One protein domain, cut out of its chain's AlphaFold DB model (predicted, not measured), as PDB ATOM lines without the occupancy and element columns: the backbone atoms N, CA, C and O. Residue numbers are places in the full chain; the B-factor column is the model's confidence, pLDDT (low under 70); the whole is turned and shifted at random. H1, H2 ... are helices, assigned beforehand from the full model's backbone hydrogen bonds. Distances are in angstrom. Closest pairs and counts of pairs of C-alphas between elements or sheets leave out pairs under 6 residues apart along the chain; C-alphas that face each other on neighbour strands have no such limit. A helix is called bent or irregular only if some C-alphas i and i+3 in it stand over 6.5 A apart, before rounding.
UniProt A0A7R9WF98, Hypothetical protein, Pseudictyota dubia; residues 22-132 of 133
ATOM      1  N   TYR A  22     248.700 223.697 228.074       54.81
ATOM      2  CA  TYR A  22     248.394 225.048 227.576       54.81
ATOM      3  C   TYR A  22     247.059 225.101 226.826       54.81
ATOM      4  O   TYR A  22     246.285 226.040 227.022       54.81
ATOM      5  N   LEU A  23     246.758 224.092 226.007       58.44
ATOM      6  CA  LEU A  23     245.479 223.972 225.310       58.44
ATOM      7  C   LEU A  23     244.334 223.765 226.300       58.44
ATOM      8  O   LEU A  23     243.358 224.501 226.231       58.44
ATOM      9  N   LEU A  24     244.471 222.851 227.267       56.66
ATOM     10  CA  LEU A  24     243.465 222.616 228.310       56.66
ATOM     11  C   LEU A  24     243.284 223.832 229.226       56.66
ATOM     12  O   LEU A  24     242.152 224.217 229.505       56.66
ATOM     13  N   GLY A  25     244.373 224.479 229.649       59.00
ATOM     14  CA  GLY A  25     244.317 225.705 230.447       59.00
ATOM     15  C   GLY A  25     243.620 226.850 229.706       59.00
ATOM     16  O   GLY A  25     242.761 227.524 230.276       59.00
ATOM     17  N   SER A  26     243.911 227.014 228.412       60.97
ATOM     18  CA  SER A  26     243.239 227.999 227.552       60.97
ATOM     19  C   SER A  26     241.766 227.648 227.326       60.97
ATOM     20  O   SER A  26     240.926 228.541 227.315       60.97
ATOM     21  N   TRP A  27     241.428 226.360 227.214       64.94
ATOM     22  CA  TRP A  27     240.051 225.890 227.035       64.94
ATOM     23  C   TRP A  27     239.194 226.108 228.281       64.94
ATOM     24  O   TRP A  27     238.057 226.564 228.178       64.94
ATOM     25  N   VAL A  28     239.743 225.837 229.468       70.06
ATOM     26  CA  VAL A  28     239.057 226.061 230.749       70.06
ATOM     27  C   VAL A  28     238.877 227.556 231.007       70.06
ATOM     28  O   VAL A  28     237.776 227.981 231.357       70.06
ATOM     29  N   GLY A  29     239.912 228.368 230.770       70.12
ATOM     30  CA  GLY A  29     239.824 229.826 230.888       70.12
ATOM     31  C   GLY A  29     238.812 230.437 229.914       70.12
ATOM     32  O   GLY A  29     237.974 231.244 230.319       70.12
ATOM     33  N   PHE A  30     238.830 230.000 228.652       68.56
ATOM     34  CA  PHE A  30     237.870 230.427 227.633       68.56
ATOM     35  C   PHE A  30     236.440 230.017 227.999       68.56
ATOM     36  O   PHE A  30     235.542 230.855 227.995       68.56
ATOM     37  N   SER A  31     236.237 228.765 228.415       74.25
ATOM     38  CA  SER A  31     234.924 228.258 228.833       74.25
ATOM     39  C   SER A  31     234.371 229.037 230.027       74.25
ATOM     40  O   SER A  31     233.198 229.413 230.037       74.25
ATOM     41  N   TRP A  32     235.216 229.348 231.013       76.25
ATOM     42  CA  TRP A  32     234.820 230.155 232.165       76.25
ATOM     43  C   TRP A  32     234.444 231.589 231.766       76.25
ATOM     44  O   TRP A  32     233.426 232.119 232.224       76.25
ATOM     45  N   GLY A  33     235.220 232.197 230.865       74.00
ATOM     46  CA  GLY A  33     234.925 233.509 230.287       74.00
ATOM     47  C   GLY A  33     233.594 233.530 229.534       74.00
ATOM     48  O   GLY A  33     232.762 234.406 229.780       74.00
ATOM     49  N   CYS A  34     233.342 232.525 228.693       76.56
ATOM     50  CA  CYS A  34     232.091 232.375 227.954       76.56
ATOM     51  C   CYS A  34     230.886 232.215 228.885       76.56
ATOM     52  O   CYS A  34     229.868 232.869 228.674       76.56
ATOM     53  N   ILE A  35     230.996 231.415 229.951       81.06
ATOM     54  CA  ILE A  35     229.911 231.245 230.934       81.06
ATOM     55  C   ILE A  35     229.617 232.568 231.655       81.06
ATOM     56  O   ILE A  35     228.452 232.929 231.846       81.06
ATOM     57  N   GLY A  36     230.656 233.305 232.057       78.94
ATOM     58  CA  GLY A  36     230.509 234.607 232.707       78.94
ATOM     59  C   GLY A  36     229.846 235.641 231.795       78.94
ATOM     60  O   GLY A  36     228.910 236.329 232.212       78.94
ATOM     61  N   PHE A  37     230.288 235.711 230.539       83.12
ATOM     62  CA  PHE A  37     229.694 236.565 229.515       83.12
ATOM     63  C   PHE A  37     228.230 236.198 229.260       83.12
ATOM     64  O   PHE A  37     227.365 237.070 229.314       83.12
ATOM     65  N   TRP A  38     227.935 234.909 229.087       82.44
ATOM     66  CA  TRP A  38     226.585 234.415 228.830       82.44
ATOM     67  C   TRP A  38     225.608 234.787 229.943       82.44
ATOM     68  O   TRP A  38     224.503 235.257 229.678       82.44
ATOM     69  N   LYS A  39     226.020 234.637 231.208       86.88
ATOM     70  CA  LYS A  39     225.196 235.038 232.356       86.88
ATOM     71  C   LYS A  39     224.887 236.537 232.347       86.88
ATOM     72  O   LYS A  39     223.742 236.914 232.591       86.88
ATOM     73  N   ARG A  40     225.877 237.385 232.049       86.38
ATOM     74  CA  ARG A  40     225.682 238.844 231.965       86.38
ATOM     75  C   ARG A  40     224.780 239.229 230.796       86.38
ATOM     76  O   ARG A  40     223.847 240.000 230.996       86.38
ATOM     77  N   ALA A  41     225.023 238.659 229.620       84.50
ATOM     78  CA  ALA A  41     224.228 238.900 228.423       84.50
ATOM     79  C   ALA A  41     222.767 238.476 228.630       84.50
ATOM     80  O   ALA A  41     221.854 239.256 228.364       84.50
ATOM     81  N   LYS A  42     222.540 237.293 229.219       89.19
ATOM     82  CA  LYS A  42     221.204 236.836 229.621       89.19
ATOM     83  C   LYS A  42     220.532 237.843 230.550       89.19
ATOM     84  O   LYS A  42     219.409 238.249 230.286       89.19
ATOM     85  N   MET A  43     221.209 238.272 231.616       89.38
ATOM     86  CA  MET A  43     220.639 239.222 232.577       89.38
ATOM     87  C   MET A  43     220.249 240.552 231.917       89.38
ATOM     88  O   MET A  43     219.144 241.040 232.142       89.38
ATOM     89  N   GLN A  44     221.119 241.121 231.077       87.50
ATOM     90  CA  GLN A  44     220.805 242.342 230.325       87.50
ATOM     91  C   GLN A  44     219.612 242.147 229.391       87.50
ATOM     92  O   GLN A  44     218.746 243.016 229.312       87.50
ATOM     93  N   THR A  45     219.535 240.981 228.753       88.94
ATOM     94  CA  THR A  45     218.432 240.634 227.855       88.94
ATOM     95  C   THR A  45     217.100 240.608 228.588       88.94
ATOM     96  O   THR A  45     216.143 241.211 228.116       88.94
ATOM     97  N   MET A  46     217.043 240.006 229.780       89.62
ATOM     98  CA  MET A  46     215.813 239.984 230.584       89.62
ATOM     99  C   MET A  46     215.383 241.388 231.016       89.62
ATOM    100  O   MET A  46     214.205 241.732 230.951       89.62
ATOM    101  N   ILE A  47     216.340 242.235 231.409       87.88
ATOM    102  CA  ILE A  47     216.054 243.629 231.776       87.88
ATOM    103  C   ILE A  47     215.479 244.390 230.576       87.88
ATOM    104  O   ILE A  47     214.493 245.114 230.728       87.88
ATOM    105  N   CYS A  48     216.064 244.214 229.389       85.75
ATOM    106  CA  CYS A  48     215.582 244.850 228.167       85.75
ATOM    107  C   CYS A  48     214.193 244.336 227.775       85.75
ATOM    108  O   CYS A  48     213.301 245.138 227.509       85.75
ATOM    109  N   ALA A  49     213.973 243.021 227.834       87.38
ATOM    110  CA  ALA A  49     212.681 242.398 227.561       87.38
ATOM    111  C   ALA A  49     211.575 242.920 228.487       87.38
ATOM    112  O   ALA A  49     210.437 243.090 228.058       87.38
ATOM    113  N   ARG A  50     211.907 243.218 229.748       85.12
ATOM    114  CA  ARG A  50     210.954 243.766 230.719       85.12
ATOM    115  C   ARG A  50     210.680 245.258 230.522       85.12
ATOM    116  O   ARG A  50     209.561 245.699 230.758       85.12
ATOM    117  N   ARG A  51     211.693 246.041 230.141       84.12
ATOM    118  CA  ARG A  51     211.594 247.510 230.066       84.12
ATOM    119  C   ARG A  51     211.118 248.006 228.701       84.12
ATOM    120  O   ARG A  51     210.307 248.922 228.645       84.12
ATOM    121  N   TYR A  52     211.572 247.374 227.622       86.50
ATOM    122  CA  TYR A  52     211.273 247.760 226.241       86.50
ATOM    123  C   TYR A  52     210.833 246.548 225.392       86.50
ATOM    124  O   TYR A  52     211.462 246.232 224.379       86.50
ATOM    125  N   PRO A  53     209.732 245.857 225.760       88.06
ATOM    126  CA  PRO A  53     209.306 244.624 225.091       88.06
ATOM    127  C   PRO A  53     208.961 244.815 223.610       88.06
ATOM    128  O   PRO A  53     209.238 243.938 222.798       88.06
ATOM    129  N   LYS A  54     208.379 245.964 223.239       88.88
ATOM    130  CA  LYS A  54     207.974 246.253 221.852       88.88
ATOM    131  C   LYS A  54     209.166 246.375 220.907       88.88
ATOM    132  O   LYS A  54     209.107 245.876 219.791       88.88
ATOM    133  N   ILE A  55     210.240 247.010 221.365       88.56
ATOM    134  CA  ILE A  55     211.444 247.235 220.557       88.56
ATOM    135  C   ILE A  55     212.208 245.937 220.402       88.56
ATOM    136  O   ILE A  55     212.593 245.588 219.295       88.56
ATOM    137  N   LEU A  56     212.324 245.167 221.484       88.81
ATOM    138  CA  LEU A  56     212.942 243.854 221.406       88.81
ATOM    139  C   LEU A  56     212.166 242.909 220.474       88.81
ATOM    140  O   LEU A  56     212.771 242.210 219.667       88.81
ATOM    141  N   ALA A  57     210.832 242.904 220.545       90.81
ATOM    142  CA  ALA A  57     210.003 242.116 219.636       90.81
ATOM    143  C   ALA A  57     210.141 242.576 218.175       90.81
ATOM    144  O   ALA A  57     210.180 241.744 217.271       90.81
ATOM    145  N   HIS A  58     210.259 243.887 217.944       90.12
ATOM    146  CA  HIS A  58     210.512 244.433 216.616       90.12
ATOM    147  C   HIS A  58     211.885 244.013 216.079       90.12
ATOM    148  O   HIS A  58     211.970 243.518 214.960       90.12
ATOM    149  N   ALA A  59     212.938 244.121 216.891       89.56
ATOM    150  CA  ALA A  59     214.286 243.712 216.513       89.56
ATOM    151  C   ALA A  59     214.361 242.206 216.200       89.56
ATOM    152  O   ALA A  59     214.937 241.809 215.188       89.56
ATOM    153  N   LEU A  60     213.704 241.366 217.011       89.94
ATOM    154  CA  LEU A  60     213.588 239.923 216.766       89.94
ATOM    155  C   LEU A  60     212.914 239.605 215.425       89.94
ATOM    156  O   LEU A  60     213.367 238.711 214.704       89.94
ATOM    157  N   LEU A  61     211.864 240.346 215.073       90.75
ATOM    158  CA  LEU A  61     211.165 240.170 213.806       90.75
ATOM    159  C   LEU A  61     212.016 240.642 212.619       90.75
ATOM    160  O   LEU A  61     212.151 239.915 211.641       90.75
ATOM    161  N   VAL A  62     212.606 241.835 212.700       89.62
ATOM    162  CA  VAL A  62     213.320 242.466 211.577       89.62
ATOM    163  C   VAL A  62     214.669 241.801 211.297       89.62
ATOM    164  O   VAL A  62     214.972 241.504 210.144       89.62
ATOM    165  N   HIS A  63     215.474 241.542 212.329       86.81
ATOM    166  CA  HIS A  63     216.853 241.067 212.153       86.81
ATOM    167  C   HIS A  63     216.974 239.545 212.135       86.81
ATOM    168  O   HIS A  63     217.911 238.999 211.550       86.81
ATOM    169  N   HIS A  64     216.035 238.841 212.769       86.81
ATOM    170  CA  HIS A  64     216.115 237.389 212.930       86.81
ATOM    171  C   HIS A  64     214.898 236.639 212.387       86.81
ATOM    172  O   HIS A  64     214.896 235.409 212.418       86.81
ATOM    173  N   ASN A  65     213.895 237.347 211.850       88.44
ATOM    174  CA  ASN A  65     212.655 236.762 211.334       88.44
ATOM    175  C   ASN A  65     211.948 235.866 212.370       88.44
ATOM    176  O   ASN A  65     211.379 234.824 212.041       88.44
ATOM    177  N   ILE A  66     212.033 236.250 213.647       88.44
ATOM    178  CA  ILE A  66     211.397 235.542 214.754       88.44
ATOM    179  C   ILE A  66     210.138 236.299 215.142       88.44
ATOM    180  O   ILE A  66     210.193 237.389 215.711       88.44
ATOM    181  N   GLU A  67     208.992 235.688 214.868       89.38
ATOM    182  CA  GLU A  67     207.704 236.253 215.241       89.38
ATOM    183  C   GLU A  67     207.406 235.984 216.721       89.38
ATOM    184  O   GLU A  67     207.275 234.840 217.168       89.38
ATOM    185  N   VAL A  68     207.315 237.066 217.496       88.75
ATOM    186  CA  VAL A  68     206.865 237.028 218.888       88.75
ATOM    187  C   VAL A  68     205.349 237.248 218.908       88.75
ATOM    188  O   VAL A  68     204.884 238.241 218.339       88.75
ATOM    189  N   PRO A  69     204.559 236.386 219.575       89.00
ATOM    190  CA  PRO A  69     203.118 236.585 219.679       89.00
ATOM    191  C   PRO A  69     202.781 237.950 220.290       89.00
ATOM    192  O   PRO A  69     203.313 238.319 221.338       89.00
ATOM    193  N   ARG A  70     201.866 238.700 219.663       85.38
ATOM    194  CA  ARG A  70     201.486 240.051 220.125       85.38
ATOM    195  C   ARG A  70     200.955 240.055 221.556       85.38
ATOM    196  O   ARG A  70     201.278 240.957 222.317       85.38
ATOM    197  N   GLU A  71     200.228 239.008 221.937       86.06
ATOM    198  CA  GLU A  71     199.698 238.819 223.291       86.06
ATOM    199  C   GLU A  71     200.803 238.830 224.356       86.06
ATOM    200  O   GLU A  71     200.633 239.426 225.417       86.06
ATOM    201  N   VAL A  72     201.962 238.239 224.042       86.44
ATOM    202  CA  VAL A  72     203.134 238.182 224.927       86.44
ATOM    203  C   VAL A  72     203.788 239.560 225.054       86.44
ATOM    204  O   VAL A  72     204.184 239.978 226.145       86.44
ATOM    205  N   VAL A  73     203.880 240.294 223.942       86.62
ATOM    206  CA  VAL A  73     204.438 241.655 223.912       86.62
ATOM    207  C   VAL A  73     203.552 242.622 224.698       86.62
ATOM    208  O   VAL A  73     204.058 243.413 225.500       86.62
ATOM    209  N   ASP A  74     202.237 242.536 224.510       85.12
ATOM    210  CA  ASP A  74     201.260 243.386 225.186       85.12
ATOM    211  C   ASP A  74     201.164 243.066 226.682       85.12
ATOM    212  O   ASP A  74     201.142 243.994 227.496       85.12
ATOM    213  N   ALA A  75     201.196 241.784 227.065       84.38
ATOM    214  CA  ALA A  75     201.262 241.369 228.467       84.38
ATOM    215  C   ALA A  75     202.517 241.926 229.157       84.38
ATOM    216  O   ALA A  75     202.434 242.483 230.254       84.38
ATOM    217  N   SER A  76     203.675 241.867 228.486       84.69
ATOM    218  CA  SER A  76     204.914 242.463 228.998       84.69
ATOM    219  C   SER A  76     204.849 243.977 229.116       84.69
ATOM    220  O   SER A  76     205.356 244.531 230.089       84.69
ATOM    221  N   HIS A  77     204.230 244.655 228.153       82.00
ATOM    222  CA  HIS A  77     204.115 246.109 228.175       82.00
ATOM    223  C   HIS A  77     203.194 246.604 229.295       82.00
ATOM    224  O   HIS A  77     203.500 247.604 229.937       82.00
ATOM    225  N   ARG A  78     202.095 245.886 229.557       81.19
ATOM    226  CA  ARG A  78     201.148 246.197 230.638       81.19
ATOM    227  C   ARG A  78     201.601 245.704 232.014       81.19
ATOM    228  O   ARG A  78     200.922 245.979 232.995       81.19
ATOM    229  N   GLN A  79     202.724 244.982 232.086       70.12
ATOM    230  CA  GLN A  79     203.178 244.275 233.289       70.12
ATOM    231  C   GLN A  79     202.081 243.381 233.899       70.12
ATOM    232  O   GLN A  79     202.018 243.198 235.114       70.12
ATOM    233  N   GLU A  80     201.215 242.805 233.060       68.50
ATOM    234  CA  GLU A  80     200.171 241.875 233.496       68.50
ATOM    235  C   GLU A  80     200.816 240.506 233.759       68.50
ATOM    236  O   GLU A  80     200.958 239.684 232.857       68.50
ATOM    237  N   VAL A  81     201.258 240.281 235.001       63.44
ATOM    238  CA  VAL A  81     201.877 239.011 235.437       63.44
ATOM    239  C   VAL A  81     200.820 237.968 235.840       63.44
ATOM    240  O   VAL A  81     201.127 236.786 235.980       63.44
ATOM    241  N   GLU A  82     199.556 238.370 236.005       57.25
ATOM    242  CA  GLU A  82     198.471 237.455 236.374       57.25
ATOM    243  C   GLU A  82     198.057 236.569 235.187       57.25
ATOM    244  O   GLU A  82     197.195 236.907 234.379       57.25
ATOM    245  N   GLY A  83     198.703 235.405 235.083       62.00
ATOM    246  CA  GLY A  83     198.278 234.293 234.227       62.00
ATOM    247  C   GLY A  83     198.642 234.398 232.742       62.00
ATOM    248  O   GLY A  83     198.306 233.486 231.989       62.00
ATOM    249  N   LYS A  84     199.337 235.458 232.311       70.44
ATOM    250  CA  LYS A  84     199.787 235.632 230.920       70.44
ATOM    251  C   LYS A  84     201.287 235.408 230.770       70.44
ATOM    252  O   LYS A  84     202.083 235.777 231.634       70.44
ATOM    253  N   GLU A  85     201.680 234.806 229.649       79.81
ATOM    254  CA  GLU A  85     203.090 234.642 229.304       79.81
ATOM    255  C   GLU A  85     203.678 236.003 228.912       79.81
ATOM    256  O   GLU A  85     203.288 236.605 227.916       79.81
ATOM    257  N   VAL A  86     204.617 236.497 229.713       85.38
ATOM    258  CA  VAL A  86     205.414 237.692 229.409       85.38
ATOM    259  C   VAL A  86     206.640 237.327 228.570       85.38
ATOM    260  O   VAL A  86     207.141 236.205 228.630       85.38
ATOM    261  N   LEU A  87     207.166 238.293 227.817       86.12
ATOM    262  CA  LEU A  87     208.300 238.150 226.901       86.12
ATOM    263  C   LEU A  87     209.509 237.461 227.544       86.12
ATOM    264  O   LEU A  87     210.132 236.603 226.928       86.12
ATOM    265  N   GLU A  88     209.804 237.778 228.806       87.44
ATOM    266  CA  GLU A  88     210.865 237.123 229.577       87.44
ATOM    267  C   GLU A  88     210.656 235.600 229.685       87.44
ATOM    268  O   GLU A  88     211.577 234.814 229.445       87.44
ATOM    269  N   HIS A  89     209.430 235.178 229.999       87.44
ATOM    270  CA  HIS A  89     209.056 233.768 230.079       87.44
ATOM    271  C   HIS A  89     209.085 233.102 228.703       87.44
ATOM    272  O   HIS A  89     209.658 232.022 228.572       87.44
ATOM    273  N   TRP A  90     208.569 233.769 227.672       89.12
ATOM    274  CA  TRP A  90     208.571 233.249 226.303       89.12
ATOM    275  C   TRP A  90     209.990 233.004 225.760       89.12
ATOM    276  O   TRP A  90     210.243 231.995 225.085       89.12
ATOM    277  N   ILE A  91     210.936 233.894 226.095       89.56
ATOM    278  CA  ILE A  91     212.364 233.740 225.774       89.56
ATOM    279  C   ILE A  91     212.947 232.533 226.520       89.56
ATOM    280  O   ILE A  91     213.596 231.689 225.902       89.56
ATOM    281  N   CYS A  92     212.697 232.420 227.829       87.12
ATOM    282  CA  CYS A  92     213.174 231.300 228.650       87.12
ATOM    283  C   CYS A  92     212.629 229.940 228.190       87.12
ATOM    284  O   CYS A  92     213.383 228.968 228.128       87.12
ATOM    285  N   ASN A  93     211.345 229.876 227.839       87.88
ATOM    286  CA  ASN A  93     210.664 228.653 227.414       87.88
ATOM    287  C   ASN A  93     211.166 228.141 226.056       87.88
ATOM    288  O   ASN A  93     211.109 226.946 225.783       87.88
ATOM    289  N   GLY A  94     211.713 229.019 225.211       84.75
ATOM    290  CA  GLY A  94     212.293 228.643 223.921       84.75
ATOM    291  C   GLY A  94     213.706 228.060 223.971       84.75
ATOM    292  O   GLY A  94     214.314 227.855 222.918       84.75
ATOM    293  N   GLY A  95     214.250 227.831 225.168       88.69
ATOM    294  CA  GLY A  95     215.575 227.252 225.366       88.69
ATOM    295  C   GLY A  95     216.715 228.133 224.847       88.69
ATOM    296  O   GLY A  95     216.618 229.359 224.782       88.69
ATOM    297  N   LEU A  96     217.832 227.494 224.482       86.81
ATOM    298  CA  LEU A  96     219.041 228.193 224.036       86.81
ATOM    299  C   LEU A  96     218.826 228.990 222.745       86.81
ATOM    300  O   LEU A  96     219.417 230.054 222.609       86.81
ATOM    301  N   GLY A  97     217.977 228.518 221.827       88.75
ATOM    302  CA  GLY A  97     217.736 229.188 220.546       88.75
ATOM    303  C   GLY A  97     217.140 230.581 220.734       88.75
ATOM    304  O   GLY A  97     217.785 231.576 220.409       88.75
ATOM    305  N   ARG A  98     215.943 230.665 221.334       90.94
ATOM    306  CA  ARG A  98     215.276 231.960 221.563       90.94
ATOM    307  C   ARG A  98     216.097 232.879 222.456       90.94
ATOM    308  O   ARG A  98     216.162 234.070 222.184       90.94
ATOM    309  N   LEU A  99     216.767 232.335 223.473       90.44
ATOM    310  CA  LEU A  99     217.652 233.125 224.324       90.44
ATOM    311  C   LEU A  99     218.836 233.714 223.543       90.44
ATOM    312  O   LEU A  99     219.161 234.878 223.747       90.44
ATOM    313  N   SER A 100     219.459 232.945 222.646       89.88
ATOM    314  CA  SER A 100     220.576 233.429 221.822       89.88
ATOM    315  C   SER A 100     220.133 234.570 220.913       89.88
ATOM    316  O   SER A 100     220.771 235.617 220.897       89.88
ATOM    317  N   PHE A 101     219.014 234.398 220.207       91.44
ATOM    318  CA  PHE A 101     218.486 235.440 219.328       91.44
ATOM    319  C   PHE A 101     217.985 236.659 220.095       91.44
ATOM    320  O   PHE A 101     218.152 237.773 219.624       91.44
ATOM    321  N   ALA A 102     217.425 236.480 221.293       90.62
ATOM    322  CA  ALA A 102     217.066 237.602 222.151       90.62
ATOM    323  C   ALA A 102     218.309 238.371 222.626       90.62
ATOM    324  O   ALA A 102     218.284 239.596 222.652       90.62
ATOM    325  N   ILE A 103     219.404 237.675 222.955       90.75
ATOM    326  CA  ILE A 103     220.681 238.317 223.295       90.75
ATOM    327  C   ILE A 103     221.220 239.119 222.105       90.75
ATOM    328  O   ILE A 103     221.644 240.255 222.300       90.75
ATOM    329  N   LEU A 104     221.191 238.551 220.896       90.00
ATOM    330  CA  LEU A 104     221.629 239.237 219.676       90.00
ATOM    331  C   LEU A 104     220.746 240.450 219.368       90.00
ATOM    332  O   LEU A 104     221.261 241.552 219.240       90.00
ATOM    333  N   ALA A 105     219.424 240.291 219.403       90.38
ATOM    334  CA  ALA A 105     218.485 241.386 219.178       90.38
ATOM    335  C   ALA A 105     218.676 242.544 220.174       90.38
ATOM    336  O   ALA A 105     218.558 243.702 219.794       90.38
ATOM    337  N   VAL A 106     219.012 242.253 221.440       89.25
ATOM    338  CA  VAL A 106     219.344 243.287 222.439       89.25
ATOM    339  C   VAL A 106     220.666 243.985 222.139       89.25
ATOM    340  O   VAL A 106     220.822 245.158 222.472       89.25
ATOM    341  N   GLN A 107     221.632 243.281 221.551       88.25
ATOM    342  CA  GLN A 107     222.877 243.900 221.101       88.25
ATOM    343  C   GLN A 107     222.634 244.815 219.901       88.25
ATOM    344  O   GLN A 107     223.183 245.915 219.886       88.25
ATOM    345  N   ASP A 108     221.774 244.400 218.973       86.75
ATOM    346  CA  ASP A 108     221.430 245.168 217.777       86.75
ATOM    347  C   ASP A 108     220.612 246.422 218.121       86.75
ATOM    348  O   ASP A 108     220.914 247.503 217.632       86.75
ATOM    349  N   CYS A 109     219.644 246.327 219.039       85.38
ATOM    350  CA  CYS A 109     218.827 247.475 219.456       85.38
ATOM    351  C   CYS A 109     219.450 248.298 220.597       85.38
ATOM    352  O   CYS A 109     218.768 249.104 221.237       85.38
ATOM    353  N   LYS A 110     220.722 248.060 220.943       85.50
ATOM    354  CA  LYS A 110     221.357 248.715 222.094       85.50
ATOM    355  C   LYS A 110     221.445 250.228 221.911       85.50
ATOM    356  O   LYS A 110     221.200 250.956 222.870       85.50
ATOM    357  N   GLU A 111     221.791 250.682 220.708       83.00
ATOM    358  CA  GLU A 111     221.860 252.113 220.392       83.00
ATOM    359  C   GLU A 111     220.482 252.765 220.506       83.00
ATOM    360  O   GLU A 111     220.353 253.746 221.238       83.00
ATOM    361  N   ASP A 112     219.448 252.155 219.922       81.69
ATOM    362  CA  ASP A 112     218.067 252.651 219.994       81.69
ATOM    363  C   ASP A 112     217.571 252.763 221.445       81.69
ATOM    364  O   ASP A 112     216.939 253.742 221.848       81.69
ATOM    365  N   VAL A 113     217.876 251.757 222.273       79.44
ATOM    366  CA  VAL A 113     217.511 251.757 223.695       79.44
ATOM    367  C   VAL A 113     218.274 252.831 224.471       79.44
ATOM    368  O   VAL A 113     217.692 253.473 225.350       79.44
ATOM    369  N   ASP A 114     219.557 253.039 224.179       82.88
ATOM    370  CA  ASP A 114     220.360 254.072 224.831       82.88
ATOM    371  C   ASP A 114     219.929 255.486 224.404       82.88
ATOM    372  O   ASP A 114     219.928 256.388 225.246       82.88
ATOM    373  N   GLU A 115     219.518 255.681 223.150       82.56
ATOM    374  CA  GLU A 115     218.966 256.939 222.637       82.56
ATOM    375  C   GLU A 115     217.642 257.287 223.323       82.56
ATOM    376  O   GLU A 115     217.548 258.316 223.993       82.56
ATOM    377  N   MET A 116     216.665 256.376 223.314       75.88
ATOM    378  CA  MET A 116     215.402 256.575 224.036       75.88
ATOM    379  C   MET A 116     215.600 256.871 225.525       75.88
ATOM    380  O   MET A 116     214.866 257.653 226.125       75.88
ATOM    381  N   ARG A 117     216.587 256.227 226.156       77.81
ATOM    382  CA  ARG A 117     216.871 256.440 227.576       77.81
ATOM    383  C   ARG A 117     217.448 257.828 227.844       77.81
ATOM    384  O   ARG A 117     217.261 258.351 228.943       77.81
ATOM    385  N   ARG A 118     218.185 258.403 226.890       82.44
ATOM    386  CA  ARG A 118     218.662 259.791 226.966       82.44
ATOM    387  C   ARG A 118     217.491 260.754 226.814       82.44
ATOM    388  O   ARG A 118     217.361 261.635 227.659       82.44
ATOM    389  N   ASP A 119     216.601 260.500 225.862       81.88
ATOM    390  CA  ASP A 119     215.388 261.298 225.659       81.88
ATOM    391  C   ASP A 119     214.475 261.293 226.893       81.88
ATOM    392  O   ASP A 119     214.009 262.346 227.324       81.88
ATOM    393  N   GLU A 120     214.255 260.129 227.516       76.38
ATOM    394  CA  GLU A 120     213.493 260.018 228.770       76.38
ATOM    395  C   GLU A 120     214.125 260.845 229.897       76.38
ATOM    396  O   GLU A 120     213.425 261.556 230.615       76.38
ATOM    397  N   ARG A 121     215.451 260.775 230.064       77.62
ATOM    398  CA  ARG A 121     216.152 261.544 231.106       77.62
ATOM    399  C   ARG A 121     216.056 263.043 230.877       77.62
ATOM    400  O   ARG A 121     215.943 263.786 231.845       77.62
ATOM    401  N   GLN A 122     216.129 263.467 229.622       78.88
ATOM    402  CA  GLN A 122     216.086 264.877 229.275       78.88
ATOM    403  C   GLN A 122     214.696 265.464 229.531       78.88
ATOM    404  O   GLN A 122     214.600 266.500 230.174       78.88
ATOM    405  N   LYS A 123     213.627 264.730 229.188       78.94
ATOM    406  CA  LYS A 123     212.248 265.127 229.517       78.94
ATOM    407  C   LYS A 123     212.018 265.297 231.016       78.94
ATOM    408  O   LYS A 123     211.433 266.289 231.422       78.94
ATOM    409  N   ILE A 124     212.520 264.374 231.837       80.19
ATOM    410  CA  ILE A 124     212.395 264.475 233.301       80.19
ATOM    411  C   ILE A 124     213.136 265.714 233.826       80.19
ATOM    412  O   ILE A 124     212.605 266.438 234.661       80.19
ATOM    413  N   MET A 125     214.348 265.980 233.323       76.00
ATOM    414  CA  MET A 125     215.105 267.179 233.704       76.00
ATOM    415  C   MET A 125     214.398 268.475 233.294       76.00
ATOM    416  O   MET A 125     214.442 269.447 234.046       76.00
ATOM    417  N   ASP A 126     213.761 268.497 232.124       79.00
ATOM    418  CA  ASP A 126     213.010 269.656 231.643       79.00
ATOM    419  C   ASP A 126     211.728 269.871 232.477       79.00
ATOM    420  O   ASP A 126     211.470 270.992 232.915       79.00
ATOM    421  N   GLU A 127     210.996 268.804 232.822       78.56
ATOM    422  CA  GLU A 127     209.808 268.854 233.696       78.56
ATOM    423  C   GLU A 127     210.136 269.324 235.130       78.56
ATOM    424  O   GLU A 127     209.411 270.142 235.704       78.56
ATOM    425  N   GLU A 128     211.246 268.862 235.719       76.25
ATOM    426  CA  GLU A 128     211.714 269.315 237.044       76.25
ATOM    427  C   GLU A 128     212.134 270.795 237.041       76.25
ATOM    428  O   GLU A 128     212.030 271.499 238.054       76.25
ATOM    429  N   ARG A 129     212.600 271.290 235.891       67.12
ATOM    430  CA  ARG A 129     213.012 272.683 235.715       67.12
ATOM    431  C   ARG A 129     211.814 273.618 235.556       67.12
ATOM    432  O   ARG A 129     211.871 274.735 236.063       67.12
ATOM    433  N   GLU A 130     210.745 273.156 234.912       70.06
ATOM    434  CA  GLU A 130     209.475 273.884 234.783       70.06
ATOM    435  C   GLU A 130     208.677 273.929 236.095       70.06
ATOM    436  O   GLU A 130     208.014 274.920 236.373       70.06
ATOM    437  N   THR A 131     208.774 272.899 236.943       68.44
ATOM    438  CA  THR A 131     208.101 272.869 238.260       68.44
ATOM    439  C   THR A 131     208.833 273.643 239.362       68.44
ATOM    440  O   THR A 131     208.272 273.852 240.438       68.44
ATOM    441  N   SER A 132     210.070 274.078 239.111       58.53
ATOM    442  CA  SER A 132     210.880 274.885 240.039       58.53
ATOM    443  C   SER A 132     210.824 276.399 239.757       58.53
ATOM    444  O   SER A 132     211.571 277.158 240.382       58.53
TER     445      SER A 132
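This is residues 22 to 132 of the 133 residues of the protein "Hypothetical protein" of Pseudictyota dubia (UniProt A0A7R9WF98). A small compact body of short crossed helices has two long helical arms that stick out to opposite ends and make the length: residues 22 to 37 of H1 and residues 117 to 132, mostly H6. The last part of H1 and helices H2 to H5 make the body, with H5 packed on H1, H2 and H4. The printed part has 111 residues, with six named helices, H1 to H6 in order, and no named strand; the class is all helix. The whole is loose, with a radius of gyration of the C-alphas of 17.5 A, and elongated, spanning 63 by 34 by 27 A.

H1, residues 22 to 51, touches H5, residues 95 to 108, with residues 41 to 48 alone, about perpendicular at 75 degrees; the closest C-alphas, of Thr 45 and Ile 103, are 5.6 A apart. H1 touches H4, residues 87 to 93, with residues 46 to 50 alone, at a steep tilt of 41 degrees, opposite ways; the closest C-alphas are those of Met 46 and Glu 88, 5.8 A. H1 and H3, residues 70 to 78, touch only at their ends, closest at the C-alphas of Arg 50 and Ser 76, 6.4 A. H2, residues 53 to 64, touches H5 about perpendicular at 83 degrees, with the C-alphas of Ala 59 and Ala 105 closest at 5.5 A. H2 and H3 form a helical hairpin at a shallow tilt of 34 degrees, only just short of steep; their closest C-alphas, of Pro 53 and Val 73, are 5.8 A apart. H4 and H5 form another hairpin at 36 degrees, only just steep, closest at the C-alphas of Ile 91 and Arg 98, 5.4 A. H6, residues 110 to 130, touches no helix, and H5 and H6 meet only through their link. In the six helices every O i to N i+4 pair is within hydrogen-bond range.

H1 begins at C-alpha 22 at (248.394, 225.048, 227.576) and is 43.2 A long. H2 is 15.7 A, H3 12.2 A, H4 9.8 A and H5 20.3 A long. H5 is neither bent nor irregular, but only just: C-alphas 95 and 98 are 6.1 A apart. H6 is 30.6 A long and ends at C-alpha 130 at (209.475, 273.884, 234.783).

The C-alphas of Tyr 22 and Ser 132, the two farthest apart, are 63.6 A apart. Without the stretches that stand free, the body of 79 residues spans 31 by 28 by 24 A. The printed part has no cut and no long link. The mean pLDDT of the printed part is 81.6; residues 22 to 27, 30, 80 to 83, 129 and 131 to 132 are under 70.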